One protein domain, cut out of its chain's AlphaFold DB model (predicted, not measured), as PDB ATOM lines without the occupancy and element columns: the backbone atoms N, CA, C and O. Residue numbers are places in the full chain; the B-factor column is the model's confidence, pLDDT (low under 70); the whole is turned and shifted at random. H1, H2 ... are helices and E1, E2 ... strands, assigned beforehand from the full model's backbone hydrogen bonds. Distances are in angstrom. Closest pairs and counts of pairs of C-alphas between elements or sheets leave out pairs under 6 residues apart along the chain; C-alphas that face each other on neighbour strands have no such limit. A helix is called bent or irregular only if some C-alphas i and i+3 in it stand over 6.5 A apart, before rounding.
ATOM      1  N   ARG A 119     228.133 210.924 168.558       96.50
ATOM      2  CA  ARG A 119     227.735 211.687 169.737       96.50
ATOM      3  C   ARG A 119     227.245 210.714 170.804       96.50
ATOM      4  O   ARG A 119     226.518 209.782 170.461       96.50
ATOM      5  N   PRO A 120     227.582 210.943 172.075       97.25
ATOM      6  CA  PRO A 120     227.064 210.129 173.155       97.25
ATOM      7  C   PRO A 120     225.554 210.333 173.327       97.25
ATOM      8  O   PRO A 120     225.056 211.456 173.229       97.25
ATOM      9  N   TYR A 121     224.844 209.254 173.632       97.12
ATOM     10  CA  TYR A 121     223.452 209.255 174.058       97.12
ATOM     11  C   TYR A 121     223.280 208.243 175.191       97.12
ATOM     12  O   TYR A 121     223.560 207.056 175.020       97.12
ATOM     13  N   LEU A 122     222.819 208.718 176.345       96.88
ATOM     14  CA  LEU A 122     222.534 207.887 177.508       96.88
ATOM     15  C   LEU A 122     221.052 207.515 177.504       96.88
ATOM     16  O   LEU A 122     220.194 208.392 177.589       96.88
ATOM     17  N   VAL A 123     220.760 206.221 177.418       94.56
ATOM     18  CA  VAL A 123     219.409 205.689 177.601       94.56
ATOM     19  C   VAL A 123     219.201 205.369 179.077       94.56
ATOM     20  O   VAL A 123     219.955 204.585 179.653       94.56
ATOM     21  N   GLN A 124     218.136 205.934 179.646       92.38
ATOM     22  CA  GLN A 124     217.634 205.614 180.983       92.38
ATOM     23  C   GLN A 124     216.320 204.849 180.841       92.38
ATOM     24  O   GLN A 124     215.242 205.435 180.763       92.38
ATOM     25  N   ALA A 125     216.416 203.527 180.734       91.31
ATOM     26  CA  ALA A 125     215.238 202.682 180.613       91.31
ATOM     27  C   ALA A 125     214.618 202.412 181.987       91.31
ATOM     28  O   ALA A 125     215.303 202.338 183.007       91.31
ATOM     29  N   LYS A 126     213.304 202.186 182.015       93.00
ATOM     30  CA  LYS A 126     212.628 201.699 183.219       93.00
ATOM     31  C   LYS A 126     213.109 200.286 183.521       93.00
ATOM     32  O   LYS A 126     213.255 199.477 182.606       93.00
ATOM     33  N   GLN A 127     213.281 199.946 184.788       91.31
ATOM     34  CA  GLN A 127     213.523 198.557 185.164       91.31
ATOM     35  C   GLN A 127     212.229 197.746 185.088       91.31
ATOM     36  O   GLN A 127     211.132 198.251 185.340       91.31
ATOM     37  N   TYR A 128     212.355 196.474 184.725       87.06
ATOM     38  CA  TYR A 128     211.222 195.569 184.719       87.06
ATOM     39  C   TYR A 128     210.792 195.237 186.149       87.06
ATOM     40  O   TYR A 128     211.553 194.677 186.937       87.06
ATOM     41  N   ASP A 129     209.523 195.495 186.448       85.81
ATOM     42  CA  ASP A 129     208.899 195.147 187.717       85.81
ATOM     43  C   ASP A 129     207.724 194.185 187.483       85.81
ATOM     44  O   ASP A 129     206.759 194.474 186.770       85.81
ATOM     45  N   ASN A 130     207.800 193.008 188.110       79.50
ATOM     46  CA  ASN A 130     206.776 191.969 188.009       79.50
ATOM     47  C   ASN A 130     205.388 192.425 188.483       79.50
ATOM     48  O   ASN A 130     204.395 191.843 188.040       79.50
ATOM     49  N   THR A 131     205.301 193.421 189.367       81.69
ATOM     50  CA  THR A 131     204.024 193.957 189.851       81.69
ATOM     51  C   THR A 131     203.304 194.745 188.755       81.69
ATOM     52  O   THR A 131     202.112 194.524 188.532       81.69
ATOM     53  N   PHE A 132     204.031 195.552 187.973       74.69
ATOM     54  CA  PHE A 132     203.480 196.312 186.844       74.69
ATOM     55  C   PHE A 132     202.936 195.404 185.731       74.69
ATOM     56  O   PHE A 132     201.956 195.746 185.071       74.69
ATOM     57  N   TYR A 133     203.514 194.210 185.563       80.38
ATOM     58  CA  TYR A 133     203.089 193.216 184.568       80.38
ATOM     59  C   TYR A 133     202.194 192.100 185.144       80.38
ATOM     60  O   TYR A 133     201.995 191.062 184.503       80.38
ATOM     61  N   ALA A 134     201.627 192.282 186.343       76.06
ATOM     62  CA  ALA A 134     200.809 191.263 187.008       76.06
ATOM     63  C   ALA A 134     199.441 191.016 186.340       76.06
ATOM     64  O   ALA A 134     198.822 189.975 186.584       76.06
ATOM     65  N   TYR A 135     198.987 191.923 185.466       78.31
ATOM     66  CA  TYR A 135     197.697 191.824 184.786       78.31
ATOM     67  C   TYR A 135     197.539 190.502 184.010       78.31
ATOM     68  O   TYR A 135     198.476 190.056 183.333       78.31
ATOM     69  N   PRO A 136     196.349 189.864 184.042       79.56
ATOM     70  CA  PRO A 136     196.106 188.624 183.307       79.56
ATOM     71  C   PRO A 136     196.390 188.740 181.806       79.56
ATOM     72  O   PRO A 136     196.904 187.792 181.213       79.56
ATOM     73  N   GLN A 137     196.136 189.908 181.196       82.81
ATOM     74  CA  GLN A 137     196.398 190.123 179.768       82.81
ATOM     75  C   GLN A 137     197.901 190.134 179.422       82.81
ATOM     76  O   GLN A 137     198.260 189.936 178.267       82.81
ATOM     77  N   LEU A 138     198.783 190.314 180.412       89.75
ATOM     78  CA  LEU A 138     200.240 190.396 180.244       89.75
ATOM     79  C   LEU A 138     200.956 189.093 180.640       89.75
ATOM     80  O   LEU A 138     202.176 189.062 180.805       89.75
ATOM     81  N   ILE A 139     200.224 187.981 180.781       92.00
ATOM     82  CA  ILE A 139     200.816 186.679 181.125       92.00
ATOM     83  C   ILE A 139     201.901 186.246 180.127       92.00
ATOM     84  O   ILE A 139     202.943 185.730 180.532       92.00
ATOM     85  N   GLU A 140     201.705 186.510 178.835       93.69
ATOM     86  CA  GLU A 140     202.673 186.136 177.800       93.69
ATOM     87  C   GLU A 140     203.934 187.002 177.848       93.69
ATOM     88  O   GLU A 140     205.027 186.490 177.611       93.69
ATOM     89  N   VAL A 141     203.815 188.266 178.265       91.50
ATOM     90  CA  VAL A 141     204.958 189.158 178.519       91.50
ATOM     91  C   VAL A 141     205.808 188.622 179.673       91.50
ATOM     92  O   VAL A 141     207.027 188.519 179.554       91.50
ATOM     93  N   ARG A 142     205.175 188.167 180.760       92.38
ATOM     94  CA  ARG A 142     205.884 187.533 181.888       92.38
ATOM     95  C   ARG A 142     206.556 186.218 181.493       92.38
ATOM     96  O   ARG A 142     207.674 185.930 181.922       92.38
ATOM     97  N   ASN A 143     205.885 185.398 180.684       94.19
ATOM     98  CA  ASN A 143     206.452 184.142 180.190       94.19
ATOM     99  C   ASN A 143     207.642 184.383 179.254       94.19
ATOM    100  O   ASN A 143     208.631 183.648 179.315       94.19
ATOM    101  N   PHE A 144     207.553 185.422 178.423       95.25
ATOM    102  CA  PHE A 144     208.654 185.915 177.612       95.25
ATOM    103  C   PHE A 144     209.825 186.352 178.493       95.25
ATOM    104  O   PHE A 144     210.903 185.776 178.357       95.25
ATOM    105  N   TYR A 145     209.596 187.250 179.460       93.31
ATOM    106  CA  TYR A 145     210.598 187.722 180.423       93.31
ATOM    107  C   TYR A 145     211.369 186.558 181.059       93.31
ATOM    108  O   TYR A 145     212.587 186.470 180.925       93.31
ATOM    109  N   LYS A 146     210.654 185.597 181.666       93.06
ATOM    110  CA  LYS A 146     211.257 184.426 182.330       93.06
ATOM    111  C   LYS A 146     212.142 183.601 181.397       93.06
ATOM    112  O   LYS A 146     213.064 182.927 181.857       93.06
ATOM    113  N   LYS A 147     211.814 183.580 180.102       94.56
ATOM    114  CA  LYS A 147     212.557 182.825 179.096       94.56
ATOM    115  C   LYS A 147     213.798 183.581 178.633       94.56
ATOM    116  O   LYS A 147     214.848 182.952 178.532       94.56
ATOM    117  N   VAL A 148     213.673 184.876 178.340       95.75
ATOM    118  CA  VAL A 148     214.752 185.670 177.729       95.75
ATOM    119  C   VAL A 148     215.778 186.181 178.734       95.75
ATOM    120  O   VAL A 148     216.950 186.274 178.386       95.75
ATOM    121  N   SER A 149     215.392 186.406 179.995       94.12
ATOM    122  CA  SER A 149     216.323 186.833 181.052       94.12
ATOM    123  C   SER A 149     217.443 185.821 181.316       94.12
ATOM    124  O   SER A 149     218.511 186.186 181.794       94.12
ATOM    125  N   ARG A 150     217.224 184.552 180.951       95.12
ATOM    126  CA  ARG A 150     218.170 183.436 181.122       95.12
ATOM    127  C   ARG A 150     218.999 183.126 179.873       95.12
ATOM    128  O   ARG A 150     219.681 182.105 179.838       95.12
ATOM    129  N   ILE A 151     218.877 183.917 178.807       96.81
ATOM    130  CA  ILE A 151     219.674 183.716 177.594       96.81
ATOM    131  C   ILE A 151     221.024 184.403 177.805       96.81
ATOM    132  O   ILE A 151     221.078 185.616 177.992       96.81
ATOM    133  N   GLU A 152     222.085 183.602 177.797       96.25
ATOM    134  CA  GLU A 152     223.463 184.016 178.076       96.25
ATOM    135  C   GLU A 152     223.997 185.021 177.052       96.25
ATOM    136  O   GLU A 152     224.386 186.110 177.449       96.25
ATOM    137  N   GLY A 153     223.883 184.738 175.750       97.31
ATOM    138  CA  GLY A 153     224.389 185.615 174.682       97.31
ATOM    139  C   GLY A 153     223.593 186.901 174.433       97.31
ATOM    140  O   GLY A 153     223.615 187.449 173.334       97.31
ATOM    141  N   LEU A 154     222.838 187.376 175.425       97.62
ATOM    142  CA  LEU A 154     222.159 188.667 175.379       97.62
ATOM    143  C   LEU A 154     222.802 189.611 176.382       97.62
ATOM    144  O   LEU A 154     222.890 189.284 177.562       97.62
ATOM    145  N   LYS A 155     223.146 190.815 175.944       96.88
ATOM    146  CA  LYS A 155     223.523 191.905 176.839       96.88
ATOM    147  C   LYS A 155     222.293 192.497 177.516       96.88
ATOM    148  O   LYS A 155     222.261 192.622 178.734       96.88
ATOM    149  N   GLU A 156     221.260 192.798 176.733       96.75
ATOM    150  CA  GLU A 156     220.031 193.435 177.209       96.75
ATOM    151  C   GLU A 156     218.832 193.076 176.317       96.75
ATOM    152  O   GLU A 156     218.981 192.739 175.139       96.75
ATOM    153  N   VAL A 157     217.632 193.139 176.892       96.88
ATOM    154  CA  VAL A 157     216.350 193.045 176.201       96.88
ATOM    155  C   VAL A 157     215.433 194.148 176.713       96.88
ATOM    156  O   VAL A 157     215.084 194.189 177.886       96.88
ATOM    157  N   PHE A 158     214.957 194.989 175.811       96.94
ATOM    158  CA  PHE A 158     213.971 196.014 176.096       96.94
ATOM    159  C   PHE A 158     212.598 195.604 175.573       96.94
ATOM    160  O   PHE A 158     212.454 195.181 174.423       96.94
ATOM    161  N   ILE A 159     211.572 195.787 176.401       96.06
ATOM    162  CA  ILE A 159     210.185 195.913 175.946       96.06
ATOM    163  C   ILE A 159     209.978 197.380 175.596       96.06
ATOM    164  O   ILE A 159     210.305 198.245 176.402       96.06
ATOM    165  N   GLN A 160     209.434 197.673 174.420       95.44
ATOM    166  CA  GLN A 160     209.219 199.050 173.973       95.44
ATOM    167  C   GLN A 160     207.771 199.282 173.533       95.44
ATOM    168  O   GLN A 160     206.896 198.430 173.719       95.44
ATOM    169  N   GLY A 161     207.497 200.480 173.020       94.38
ATOM    170  CA  GLY A 161     206.161 200.852 172.576       94.38
ATOM    171  C   GLY A 161     205.127 200.818 173.705       94.38
ATOM    172  O   GLY A 161     205.435 201.027 174.881       94.38
ATOM    173  N   SER A 162     203.878 200.554 173.326       94.88
ATOM    174  CA  SER A 162     202.725 200.694 174.225       94.88
ATOM    175  C   SER A 162     202.689 199.705 175.398       94.88
ATOM    176  O   SER A 162     201.998 199.932 176.389       94.88
ATOM    177  N   LEU A 163     203.451 198.607 175.322       94.56
ATOM    178  CA  LEU A 163     203.592 197.662 176.434       94.56
ATOM    179  C   LEU A 163     204.523 198.167 177.540       94.56
ATOM    180  O   LEU A 163     204.394 197.742 178.685       94.56
ATOM    181  N   SER A 164     205.461 199.054 177.217       94.19
ATOM    182  CA  SER A 164     206.340 199.665 178.217       94.19
ATOM    183  C   SER A 164     205.721 200.920 178.841       94.19
ATOM    184  O   SER A 164     205.888 201.200 180.030       94.19
ATOM    185  N   THR A 165     204.929 201.660 178.065       94.06
ATOM    186  CA  THR A 165     204.158 202.819 178.541       94.06
ATOM    187  C   THR A 165     202.788 202.456 179.117       94.06
ATOM    188  O   THR A 165     202.116 203.336 179.646       94.06
ATOM    189  N   LEU A 166     202.396 201.178 179.055       92.44
ATOM    190  CA  LEU A 166     201.125 200.633 179.550       92.44
ATOM    191  C   LEU A 166     199.861 201.258 178.922       92.44
ATOM    192  O   LEU A 166     198.767 201.108 179.455       92.44
ATOM    193  N   ASP A 167     199.983 201.899 177.758       92.88
ATOM    194  CA  ASP A 167     198.877 202.436 176.952       92.88
ATOM    195  C   ASP A 167     198.522 201.511 175.770       92.88
ATOM    196  O   ASP A 167     198.076 201.953 174.705       92.88
ATOM    197  N   TYR A 168     198.737 200.203 175.947       94.69
ATOM    198  CA  TYR A 168     198.448 199.189 174.937       94.69
ATOM    199  C   TYR A 168     196.947 198.961 174.743       94.69
ATOM    200  O   TYR A 168     196.125 199.125 175.643       94.69
ATOM    201  N   ASN A 169     196.580 198.524 173.541       94.31
ATOM    202  CA  ASN A 169     195.230 198.085 173.209       94.31
ATOM    203  C   ASN A 169     195.282 196.813 172.345       94.31
ATOM    204  O   ASN A 169     196.351 196.259 172.110       94.31
ATOM    205  N   LYS A 170     194.138 196.328 171.850       95.38
ATOM    206  CA  LYS A 170     194.099 195.113 171.012       95.38
ATOM    207  C   LYS A 170     194.793 195.261 169.653       95.38
ATOM    208  O   LYS A 170     194.986 194.263 168.970       95.38
ATOM    209  N   PHE A 171     195.112 196.479 169.222       96.31
ATOM    210  CA  PHE A 171     195.926 196.715 168.034       96.31
ATOM    211  C   PHE A 171     197.424 196.676 168.351       96.31
ATOM    212  O   PHE A 171     198.211 196.482 167.436       96.31
ATOM    213  N   SER A 172     197.832 196.877 169.604       95.69
ATOM    214  CA  SER A 172     199.244 196.938 169.979       95.69
ATOM    215  C   SER A 172     199.989 195.642 169.674       95.69
ATOM    216  O   SER A 172     199.474 194.551 169.917       95.69
ATOM    217  N   ASP A 173     201.218 195.788 169.187       95.94
ATOM    218  CA  ASP A 173     202.184 194.700 169.060       95.94
ATOM    219  C   ASP A 173     202.996 194.566 170.358       95.94
ATOM    220  O   ASP A 173     203.056 195.470 171.200       95.94
ATOM    221  N   PHE A 174     203.629 193.411 170.516       95.94
ATOM    222  CA  PHE A 174     204.677 193.160 171.487       95.94
ATOM    223  C   PHE A 174     206.036 193.518 170.886       95.94
ATOM    224  O   PHE A 174     206.778 192.657 170.407       95.94
ATOM    225  N   ASP A 175     206.361 194.805 170.939       95.81
ATOM    226  CA  ASP A 175     207.605 195.338 170.400       95.81
ATOM    227  C   ASP A 175     208.785 195.119 171.357       95.81
ATOM    228  O   ASP A 175     208.708 195.406 172.556       95.81
ATOM    229  N   THR A 176     209.907 194.632 170.820       97.00
ATOM    230  CA  THR A 176     211.124 194.370 171.600       97.00
ATOM    231  C   THR A 176     212.380 194.826 170.872       97.00
ATOM    232  O   THR A 176     212.460 194.741 169.646       97.00
ATOM    233  N   PHE A 177     213.371 195.280 171.637       97.50
ATOM    234  CA  PHE A 177     214.719 195.571 171.157       97.50
ATOM    235  C   PHE A 177     215.724 194.733 171.943       97.50
ATOM    236  O   PHE A 177     215.674 194.710 173.169       97.50
ATOM    237  N   ILE A 178     216.605 194.012 171.260       97.62
ATOM    238  CA  ILE A 178     217.594 193.134 171.885       97.62
ATOM    239  C   ILE A 178     219.007 193.564 171.519       97.62
ATOM    240  O   ILE A 178     219.268 193.989 170.394       97.62
ATOM    241  N   ILE A 179     219.918 193.376 172.466       98.00
ATOM    242  CA  ILE A 179     221.346 193.588 172.269       98.00
ATOM    243  C   ILE A 179     222.028 192.249 172.495       98.00
ATOM    244  O   ILE A 179     221.958 191.685 173.588       98.00
ATOM    245  N   ILE A 180     222.640 191.717 171.442       98.06
ATOM    246  CA  ILE A 180     223.426 190.482 171.505       98.06
ATOM    247  C   ILE A 180     224.782 190.828 172.109       98.06
ATOM    248  O   ILE A 180     225.387 191.818 171.707       98.06
ATOM    249  N   SER A 181     225.225 190.054 173.097       97.75
ATOM    250  CA  SER A 181     226.442 190.385 173.836       97.75
ATOM    251  C   SER A 181     227.698 190.202 172.989       97.75
ATOM    252  O   SER A 181     227.709 189.424 172.031       97.75
ATOM    253  N   LYS A 182     228.770 190.902 173.363       97.31
ATOM    254  CA  LYS A 182     230.069 190.770 172.700       97.31
ATOM    255  C   LYS A 182     230.607 189.335 172.757       97.31
ATOM    256  O   LYS A 182     231.172 188.857 171.783       97.31
ATOM    257  N   GLU A 183     230.363 188.609 173.846       97.69
ATOM    258  CA  GLU A 183     230.774 187.204 173.966       97.69
ATOM    259  C   GLU A 183     230.090 186.329 172.908       97.69
ATOM    260  O   GLU A 183     230.725 185.479 172.294       97.69
ATOM    261  N   ALA A 184     228.799 186.560 172.643       96.69
ATOM    262  CA  ALA A 184     228.090 185.858 171.577       96.69
ATOM    263  C   ALA A 184     228.535 186.307 170.181       96.69
ATOM    264  O   ALA A 184     228.443 185.537 169.238       96.69
ATOM    265  N   GLU A 185     229.005 187.540 170.017       94.88
ATOM    266  CA  GLU A 185     229.597 187.997 168.758       94.88
ATOM    267  C   GLU A 185     230.929 187.288 168.451       94.88
ATOM    268  O   GLU A 185     231.218 186.984 167.293       94.88
ATOM    269  N   GLU A 186     231.721 186.997 169.482       95.81
ATOM    270  CA  GLU A 186     233.027 186.337 169.367       95.81
ATOM    271  C   GLU A 186     232.921 184.800 169.312       95.81
ATOM    272  O   GLU A 186     233.785 184.142 168.725       95.81
ATOM    273  N   ASP A 187     231.844 184.221 169.853       95.88
ATOM    274  CA  ASP A 187     231.534 182.789 169.800       95.88
ATOM    275  C   ASP A 187     230.291 182.516 168.938       95.88
ATOM    276  O   ASP A 187     229.140 182.647 169.364       95.88
ATOM    277  N   VAL A 188     230.517 182.045 167.709       90.38
ATOM    278  CA  VAL A 188     229.434 181.728 166.768       90.38
ATOM    279  C   VAL A 188     228.479 180.634 167.262       90.38
ATOM    280  O   VAL A 188     227.296 180.649 166.908       90.38
ATOM    281  N   ASP A 189     228.947 179.673 168.060       88.44
ATOM    282  CA  ASP A 189     228.077 178.618 168.572       88.44
ATOM    283  C   ASP A 189     227.134 179.192 169.641       88.44
ATOM    284  O   ASP A 189     225.929 178.900 169.620       88.44
ATOM    285  N   LEU A 190     227.638 180.093 170.494       95.00
ATOM    286  CA  LEU A 190     226.824 180.883 171.423       95.00
ATOM    287  C   LEU A 190     225.865 181.832 170.685       95.00
ATOM    288  O   LEU A 190     224.692 181.932 171.069       95.00
ATOM    289  N   PHE A 191     226.305 182.477 169.598       94.31
ATOM    290  CA  PHE A 191     225.445 183.297 168.740       94.31
ATOM    291  C   PHE A 191     224.255 182.489 168.219       94.31
ATOM    292  O   PHE A 191     223.094 182.857 168.407       94.31
ATOM    293  N   ILE A 192     224.534 181.346 167.587       87.00
ATOM    294  CA  ILE A 192     223.522 180.459 167.010       87.00
ATOM    295  C   ILE A 192     222.551 179.984 168.089       87.00
ATOM    296  O   ILE A 192     221.332 180.002 167.885       87.00
ATOM    297  N   ASP A 193     223.066 179.563 169.244       89.50
ATOM    298  CA  ASP A 193     222.227 179.125 170.352       89.50
ATOM    299  C   ASP A 193     221.315 180.250 170.868       89.50
ATOM    300  O   ASP A 193     220.118 180.023 171.092       89.50
ATOM    301  N   THR A 194     221.840 181.473 170.953       95.44
ATOM    302  CA  THR A 194     221.090 182.690 171.290       95.44
ATOM    303  C   THR A 194     219.957 182.934 170.295       95.44
ATOM    304  O   THR A 194     218.801 183.057 170.714       95.44
ATOM    305  N   ILE A 195     220.231 182.892 168.985       91.62
ATOM    306  CA  ILE A 195     219.208 183.052 167.939       91.62
ATOM    307  C   ILE A 195     218.111 181.987 168.058       91.62
ATOM    308  O   ILE A 195     216.923 182.308 168.009       91.62
ATOM    309  N   PHE A 196     218.460 180.718 168.285       86.94
ATOM    310  CA  PHE A 196     217.454 179.664 168.452       86.94
ATOM    311  C   PHE A 196     216.615 179.822 169.724       86.94
ATOM    312  O   PHE A 196     215.421 179.495 169.727       86.94
ATOM    313  N   LYS A 197     217.209 180.296 170.823       92.19
ATOM    314  CA  LYS A 197     216.480 180.590 172.064       92.19
ATOM    315  C   LYS A 197     215.513 181.764 171.864       92.19
ATOM    316  O   LYS A 197     214.352 181.640 172.261       92.19
ATOM    317  N   LEU A 198     215.945 182.831 171.189       95.00
ATOM    318  CA  LEU A 198     215.111 183.977 170.809       95.00
ATOM    319  C   LEU A 198     213.970 183.571 169.873       95.00
ATOM    320  O   LEU A 198     212.815 183.906 170.134       95.00
ATOM    321  N   PHE A 199     214.257 182.782 168.836       88.94
ATOM    322  CA  PHE A 199     213.243 182.246 167.928       88.94
ATOM    323  C   PHE A 199     212.149 181.483 168.684       88.94
ATOM    324  O   PHE A 199     210.965 181.688 168.448       88.94
ATOM    325  N   ARG A 200     212.513 180.636 169.652       88.19
ATOM    326  CA  ARG A 200     211.508 179.937 170.472       88.19
ATOM    327  C   ARG A 200     210.724 180.887 171.373       88.19
ATOM    328  O   ARG A 200     209.554 180.627 171.647       88.19
ATOM    329  N   ALA A 201     211.355 181.950 171.864       95.44
ATOM    330  CA  ALA A 201     210.699 182.950 172.694       95.44
ATOM    331  C   ALA A 201     209.745 183.859 171.893       95.44
ATOM    332  O   ALA A 201     208.734 184.281 172.448       95.44
ATOM    333  N   SER A 202     209.954 184.071 170.588       94.50
ATOM    334  CA  SER A 202     209.071 184.939 169.786       94.50
ATOM    335  C   SER A 202     207.649 184.392 169.627       94.50
ATOM    336  O   SER A 202     206.735 185.134 169.289       94.50
ATOM    337  N   ARG A 203     207.397 183.119 169.969       94.56
ATOM    338  CA  ARG A 203     206.026 182.585 170.083       94.56
ATOM    339  C   ARG A 203     205.149 183.399 171.037       94.56
ATOM    340  O   ARG A 203     203.938 183.427 170.854       94.56
ATOM    341  N   TYR A 204     205.737 184.034 172.054       96.56
ATOM    342  CA  TYR A 204     204.991 184.836 173.022       96.56
ATOM    343  C   TYR A 204     204.435 186.123 172.409       96.56
ATOM    344  O   TYR A 204     203.383 186.576 172.847       96.56
ATOM    345  N   PHE A 205     205.060 186.640 171.348       96.25
ATOM    346  CA  PHE A 205     204.544 187.769 170.571       96.25
ATOM    347  C   PHE A 205     203.182 187.424 169.978       96.25
ATOM    348  O   PHE A 205     202.181 188.054 170.287       96.25
ATOM    349  N   TYR A 206     203.115 186.300 169.269       95.62
ATOM    350  CA  TYR A 206     201.887 185.812 168.641       95.62
ATOM    351  C   TYR A 206     200.827 185.304 169.624       95.62
ATOM    352  O   TYR A 206     199.645 185.201 169.291       95.62
ATOM    353  N   LYS A 207     201.232 184.947 170.847       95.81
ATOM    354  CA  LYS A 207     200.282 184.631 171.916       95.81
ATOM    355  C   LYS A 207     199.676 185.888 172.536       95.81
ATOM    356  O   LYS A 207     198.505 185.840 172.921       95.81
ATOM    357  N   PHE A 208     200.458 186.962 172.639       95.94
ATOM    358  CA  PHE A 208     199.976 188.270 173.057       95.94
ATOM    359  C   PHE A 208     199.051 188.856 171.988       95.94
ATOM    360  O   PHE A 208     197.874 189.081 172.262       95.94
ATOM    361  N   ASP A 209     199.549 188.978 170.758       96.38
ATOM    362  CA  ASP A 209     198.766 189.399 169.607       96.38
ATOM    363  C   ASP A 209     198.940 188.443 168.402       96.38
ATOM    364  O   ASP A 209     199.971 188.438 167.731       96.38
ATOM    365  N   PRO A 210     197.909 187.644 168.073       96.06
ATOM    366  CA  PRO A 210     197.847 186.753 166.914       96.06
ATOM    367  C   PRO A 210     198.145 187.392 165.559       96.06
ATOM    368  O   PRO A 210     198.472 186.675 164.610       96.06
ATOM    369  N   TYR A 211     197.966 188.708 165.445       96.38
ATOM    370  CA  TYR A 211     198.123 189.444 164.197       96.38
ATOM    371  C   TYR A 211     199.352 190.353 164.184       96.38
ATOM    372  O   TYR A 211     199.406 191.235 163.335       96.38
ATOM    373  N   GLN A 212     200.316 190.145 165.080       94.31
ATOM    374  CA  GLN A 212     201.504 190.982 165.194       94.31
ATOM    375  C   GLN A 212     202.377 190.915 163.934       94.31
ATOM    376  O   GLN A 212     202.475 189.868 163.281       94.31
ATOM    377  N   HIS A 213     203.022 192.039 163.610       88.44
ATOM    378  CA  HIS A 213     203.883 192.207 162.431       88.44
ATOM    379  C   HIS A 213     205.351 192.361 162.793       88.44
ATOM    380  O   HIS A 213     206.233 192.016 162.005       88.44
ATOM    381  N   HIS A 214     205.619 192.896 163.980       87.81
ATOM    382  CA  HIS A 214     206.975 193.110 164.448       87.81
ATOM    383  C   HIS A 214     207.526 191.864 165.138       87.81
ATOM    384  O   HIS A 214     206.824 191.128 165.829       87.81
ATOM    385  N   ARG A 215     208.820 191.619 164.953       89.50
ATOM    386  CA  ARG A 215     209.569 190.633 165.733       89.50
ATOM    387  C   ARG A 215     210.642 191.376 166.531       89.50
ATOM    388  O   ARG A 215     210.431 192.530 166.894       89.50
ATOM    389  N   TYR A 216     211.777 190.746 166.815       94.81
ATOM    390  CA  TYR A 216     212.867 191.449 167.482       94.81
ATOM    391  C   TYR A 216     213.450 192.514 166.556       94.81
ATOM    392  O   TYR A 216     213.803 192.200 165.415       94.81
ATOM    393  N   PHE A 217     213.606 193.727 167.078       95.31
ATOM    394  CA  PHE A 217     214.658 194.629 166.631       95.31
ATOM    395  C   PHE A 217     215.948 194.219 167.341       95.31
ATOM    396  O   PHE A 217     215.925 193.978 168.544       95.31
ATOM    397  N   ALA A 218     217.057 194.110 166.621       96.19
ATOM    398  CA  ALA A 218     218.316 193.630 167.175       96.19
ATOM    399  C   ALA A 218     219.508 194.477 166.732       96.19
ATOM    400  O   ALA A 218     219.559 194.923 165.581       96.19
ATOM    401  N   CYS A 219     220.473 194.623 167.636       97.31
ATOM    402  CA  CYS A 219     221.838 195.049 167.345       97.31
ATOM    403  C   CYS A 219     222.844 194.158 168.097       97.31
ATOM    404  O   CYS A 219     222.476 193.414 169.015       97.31
ATOM    405  N   LEU A 220     224.104 194.209 167.686       97.75
ATOM    406  CA  LEU A 220     225.233 193.679 168.443       97.75
ATOM    407  C   LEU A 220     225.649 194.696 169.511       97.75
ATOM    408  O   LEU A 220     225.408 195.894 169.371       97.75
ATOM    409  N   GLU A 221     226.278 194.244 170.591       97.56
ATOM    410  CA  GLU A 221     226.850 195.143 171.601       97.56
ATOM    411  C   GLU A 221     227.929 196.050 170.994       97.56
ATOM    412  O   GLU A 221     228.060 197.208 171.385       97.56
ATOM    413  N   SER A 222     228.648 195.568 169.979       96.94
ATOM    414  CA  SER A 222     229.606 196.367 169.219       96.94
ATOM    415  C   SER A 222     228.945 197.525 168.447       96.94
ATOM    416  O   SER A 222     229.530 198.606 168.346       96.94
ATOM    417  N   ASP A 223     227.680 197.394 168.023       96.94
ATOM    418  CA  ASP A 223     226.936 198.486 167.370       96.94
ATOM    419  C   ASP A 223     226.747 199.707 168.279       96.94
ATOM    420  O   ASP A 223     226.519 200.812 167.786       96.94
ATOM    421  N   LEU A 224     226.863 199.548 169.602       96.81
ATOM    422  CA  LEU A 224     226.735 200.656 170.548       96.81
ATOM    423  C   LEU A 224     227.843 201.707 170.381       96.81
ATOM    424  O   LEU A 224     227.631 202.857 170.759       96.81
ATOM    425  N   TYR A 225     228.986 201.359 169.778       96.25
ATOM    426  CA  TYR A 225     230.100 202.286 169.525       96.25
ATOM    427  C   TYR A 225     229.942 203.128 168.251       96.25
ATOM    428  O   TYR A 225     230.631 204.138 168.097       96.25
ATOM    429  N   ALA A 226     229.032 202.749 167.356       96.12
ATOM    430  CA  ALA A 226     228.662 203.528 166.180       96.12
ATOM    431  C   ALA A 226     227.232 203.159 165.770       96.12
ATOM    432  O   ALA A 226     227.010 202.459 164.786       96.12
ATOM    433  N   TYR A 227     226.250 203.622 166.538       97.06
ATOM    434  CA  TYR A 227     224.869 203.170 166.432       97.06
ATOM    435  C   TYR A 227     224.094 203.881 165.317       97.06
ATOM    436  O   TYR A 227     224.034 205.115 165.263       97.06
ATOM    437  N   ASN A 228     223.451 203.084 164.457       95.31
ATOM    438  CA  ASN A 228     222.567 203.570 163.401       95.31
ATOM    439  C   ASN A 228     221.141 203.767 163.933       95.31
ATOM    440  O   ASN A 228     220.420 202.797 164.175       95.31
ATOM    441  N   GLN A 229     220.698 205.017 164.039       95.69
ATOM    442  CA  GLN A 229     219.375 205.342 164.580       95.69
ATOM    443  C   GLN A 229     218.209 204.961 163.655       95.69
ATOM    444  O   GLN A 229     217.070 204.929 164.113       95.69
ATOM    445  N   ALA A 230     218.469 204.605 162.391       94.38
ATOM    446  CA  ALA A 230     217.449 204.064 161.491       94.38
ATOM    447  C   ALA A 230     217.071 202.608 161.802       94.38
ATOM    448  O   ALA A 230     216.083 202.115 161.260       94.38
ATOM    449  N   CYS A 231     217.827 201.912 162.661       92.25
ATOM    450  CA  CYS A 231     217.389 200.633 163.223       92.25
ATOM    451  C   CYS A 231     216.243 200.828 164.214       92.25
ATOM    452  O   CYS A 231     215.180 200.227 164.070       92.25
ATOM    453  N   LEU A 232     216.489 201.651 165.229       95.31
ATOM    454  CA  LEU A 232     215.524 202.078 166.226       95.31
ATOM    455  C   LEU A 232     216.069 203.369 166.850       95.31
ATOM    456  O   LEU A 232     217.199 203.358 167.333       95.31
ATOM    457  N   PRO A 233     215.331 204.486 166.874       96.12
ATOM    458  CA  PRO A 233     215.853 205.693 167.494       96.12
ATOM    459  C   PRO A 233     216.112 205.494 168.985       96.12
ATOM    460  O   PRO A 233     215.252 204.992 169.709       96.12
ATOM    461  N   THR A 234     217.258 205.978 169.464       96.19
ATOM    462  CA  THR A 234     217.615 205.915 170.893       96.19
ATOM    463  C   THR A 234     216.567 206.592 171.779       96.19
ATOM    464  O   THR A 234     216.240 206.079 172.844       96.19
ATOM    465  N   LYS A 235     215.916 207.650 171.276       94.88
ATOM    466  CA  LYS A 235     214.796 208.334 171.942       94.88
ATOM    467  C   LYS A 235     213.612 207.423 172.282       94.88
ATOM    468  O   LYS A 235     212.889 207.686 173.238       94.88
ATOM    469  N   VAL A 236     213.383 206.361 171.508       94.56
ATOM    470  CA  VAL A 236     212.322 205.381 171.800       94.56
ATOM    471  C   VAL A 236     212.673 204.562 173.045       94.56
ATOM    472  O   VAL A 236     211.774 204.176 173.792       94.56
ATOM    473  N   LEU A 237     213.966 204.333 173.295       95.38
ATOM    474  CA  LEU A 237     214.447 203.539 174.423       95.38
ATOM    475  C   LEU A 237     214.335 204.266 175.771       95.38
ATOM    476  O   LEU A 237     214.202 203.590 176.784       95.38
ATOM    477  N   ASP A 238     214.259 205.603 175.791       93.62
ATOM    478  CA  ASP A 238     213.931 206.383 177.003       93.62
ATOM    479  C   ASP A 238     212.586 205.959 177.623       93.62
ATOM    480  O   ASP A 238     212.339 206.125 178.815       93.62
ATOM    481  N   TYR A 239     211.678 205.433 176.799       94.75
ATOM    482  CA  TYR A 239     210.360 204.983 177.237       94.75
ATOM    483  C   TYR A 239     210.287 203.484 177.478       94.75
ATOM    484  O   TYR A 239     209.214 203.026 177.862       94.75
ATOM    485  N   ALA A 240     211.366 202.746 177.214       95.69
ATOM    486  CA  ALA A 240     211.394 201.295 177.233       95.69
ATOM    487  C   ALA A 240     211.576 200.724 178.648       95.69
ATOM    488  O   ALA A 240     211.984 201.413 179.583       95.69
ATOM    489  N   THR A 241     211.290 199.428 178.785       95.56
ATOM    490  CA  THR A 241     211.486 198.649 180.008       95.56
ATOM    491  C   THR A 241     212.608 197.638 179.779       95.56
ATOM    492  O   THR A 241     212.442 196.726 178.967       95.56
ATOM    493  N   SER A 242     213.727 197.776 180.489       95.62
ATOM    494  CA  SER A 242     214.830 196.809 180.519       95.62
ATOM    495  C   SER A 242     214.417 195.537 181.263       95.62
ATOM    496  O   SER A 242     213.901 195.597 182.376       95.62
ATOM    497  N   ILE A 243     214.664 194.374 180.659       93.62
ATOM    498  CA  ILE A 243     214.415 193.050 181.244       93.62
ATOM    499  C   ILE A 243     215.622 192.551 182.042       93.62
ATOM    500  O   ILE A 243     215.438 191.831 183.025       93.62
ATOM    501  N   LYS A 244     216.848 192.878 181.618       89.88
ATOM    502  CA  LYS A 244     218.068 192.468 182.329       89.88
ATOM    503  C   LYS A 244     218.492 193.460 183.418       89.88
ATOM    504  O   LYS A 244     219.492 193.212 184.083       89.88
ATOM    505  N   ASN A 245     217.679 194.489 183.662       82.31
ATOM    506  CA  ASN A 245     217.852 195.508 184.697       82.31
ATOM    507  C   ASN A 245     219.148 196.317 184.554       82.31
ATOM    508  O   ASN A 245     219.734 196.719 185.556       82.31
ATOM    509  N   SER A 246     219.591 196.584 183.323       82.56
ATOM    510  CA  SER A 246     220.621 197.602 183.110       82.56
ATOM    511  C   SER A 246     220.009 198.971 183.408       82.56
ATOM    512  O   SER A 246     219.041 199.368 182.759       82.56
ATOM    513  N   GLU A 247     220.551 199.672 184.402       73.94
ATOM    514  CA  GLU A 247     220.108 201.027 184.767       73.94
ATOM    515  C   GLU A 247     220.399 202.033 183.655       73.94
ATOM    516  O   GLU A 247     219.580 202.898 183.353       73.94
ATOM    517  N   GLU A 248     221.552 201.876 183.010       88.81
ATOM    518  CA  GLU A 248     222.066 202.814 182.030       88.81
ATOM    519  C   GLU A 248     222.689 202.072 180.853       88.81
ATOM    520  O   GLU A 248     223.424 201.094 181.019       88.81
ATOM    521  N   LEU A 249     222.399 202.554 179.643       93.88
ATOM    522  CA  LEU A 249     223.020 202.051 178.428       93.88
ATOM    523  C   LEU A 249     223.502 203.210 177.564       93.88
ATOM    524  O   LEU A 249     222.758 204.146 177.269       93.88
ATOM    525  N   PHE A 250     224.760 203.129 177.149       96.31
ATOM    526  CA  PHE A 250     225.412 204.186 176.398       96.31
ATOM    527  C   PHE A 250     225.472 203.851 174.910       96.31
ATOM    528  O   PHE A 250     225.929 202.775 174.528       96.31
ATOM    529  N   PHE A 251     225.052 204.798 174.076       97.38
ATOM    530  CA  PHE A 251     225.122 204.712 172.623       97.38
ATOM    531  C   PHE A 251     226.010 205.825 172.081       97.38
ATOM    532  O   PHE A 251     225.901 206.980 172.480       97.38
ATOM    533  N   GLN A 252     226.850 205.498 171.111       97.69
ATOM    534  CA  GLN A 252     227.581 206.454 170.292       97.69
ATOM    535  C   GLN A 252     226.853 206.583 168.958       97.69
ATOM    536  O   GLN A 252     227.083 205.817 168.025       97.69
ATOM    537  N   VAL A 253     225.920 207.526 168.870       96.69
ATOM    538  CA  VAL A 253     225.061 207.691 167.694       96.69
ATOM    539  C   VAL A 253     225.756 208.516 166.620       96.69
ATOM    540  O   VAL A 253     226.360 209.549 166.913       96.69
ATOM    541  N   TYR A 254     225.645 208.104 165.362       95.12
ATOM    542  CA  TYR A 254     226.096 208.906 164.226       95.12
ATOM    543  C   TYR A 254     224.916 209.415 163.386       95.12
ATOM    544  O   TYR A 254     223.774 208.971 163.535       95.12
ATOM    545  N   ASP A 255     225.187 210.371 162.491       93.75
ATOM    546  CA  ASP A 255     224.194 210.885 161.539       93.75
ATOM    547  C   ASP A 255     223.702 209.763 160.607       93.75
ATOM    548  O   ASP A 255     224.394 209.365 159.673       93.75
TER     549      ASP A 255
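Overview. This is residues 119 to 255 of the 413 residues of an uncharacterized protein of Thermosulfurimonas dismutans (UniProt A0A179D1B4). A small three-stranded sheet, E2, E3 and E4, lies in the middle, with helices H1 and H3 along one side of it and the two-stranded sheet of E1 and E5 on the other, the short helix H5 between. H4, after H3, packs on H1, while residues 160 to 175 loop at one end of the middle sheet. The 137 printed residues hold six named helices and five named strands, in the order E1 H1 E2 E3 H2 H3 H4 E4 H5 H6 E5; the class is mixed, helices and strands. The middle sheet has the order E2, E3, E4 and is mixed; the other is antiparallel. The whole is compact, with a radius of gyration of the C-alphas of 14.4 A, and spans 39 by 32 by 26 A.

Arrangement. Begin at E3, residues 176 to 180, the inner strand. E2, residues 154 to 159, forms an antiparallel hairpin with it; N 155 and O 179 are 2.8 A apart. E4, residues 216 to 220, is its parallel neighbour on the other side; N 178 and O 217 are 2.8 A apart. E3 and E4, with H2 (182 to 186), H3 (188 to 201) and H4 (203 to 208) between, make a strand-helix-strand unit, two parallel neighbour strands joined through helices. H3 only grazes the sheet, as does H1 (136 to 148). H1 touches H4 at a shallow tilt of 19 degrees, opposite ways, the closest C-alphas being those of Glu 140 and Tyr 204, 5.5 A. H5 (221 to 225) is over E3 at a height over the sheet of 9.9 A, only just, its local plane fitted to 6 C-alphas. Its Leu 224 and Phe 251 of E5 (249 to 254) have the closest C-alphas of the two, 4.8 A. E5 is antiparallel to E1 (119 to 123); N 121 and O 251 are 2.8 A apart. H6 (234 to 237) has Leu 237 closest to Val 123, C-alphas 6.3 A apart. In H2, H3 and H4 every O i to N i+4 pair is within hydrogen-bond range; H1 has 7 of 9, H5 0 of 1 but 2 of 2 O i to N i+3 pairs, and H6 is too short.

Along the chain. Find C-alpha 176 at (211.124, 194.370, 171.600), where E3 begins. H3 runs 19.7 A from C-alpha 188 at (229.434, 181.728, 166.768). H1, also 19.7 A, is irregular: C-alphas 137 and 140 are 7.7 A apart. E5, 16.1 A, ends at C-alpha 254 (226.096, 208.906, 164.226).

Size, cuts and confidence. The C-alphas farthest apart, Pro 136 and Asp 255, are 41.9 A apart. The long links are E1 to H1, E2 to E3 and H6 to E5. The printed part has no cut, and no printed residue is under 70 in pLDDT.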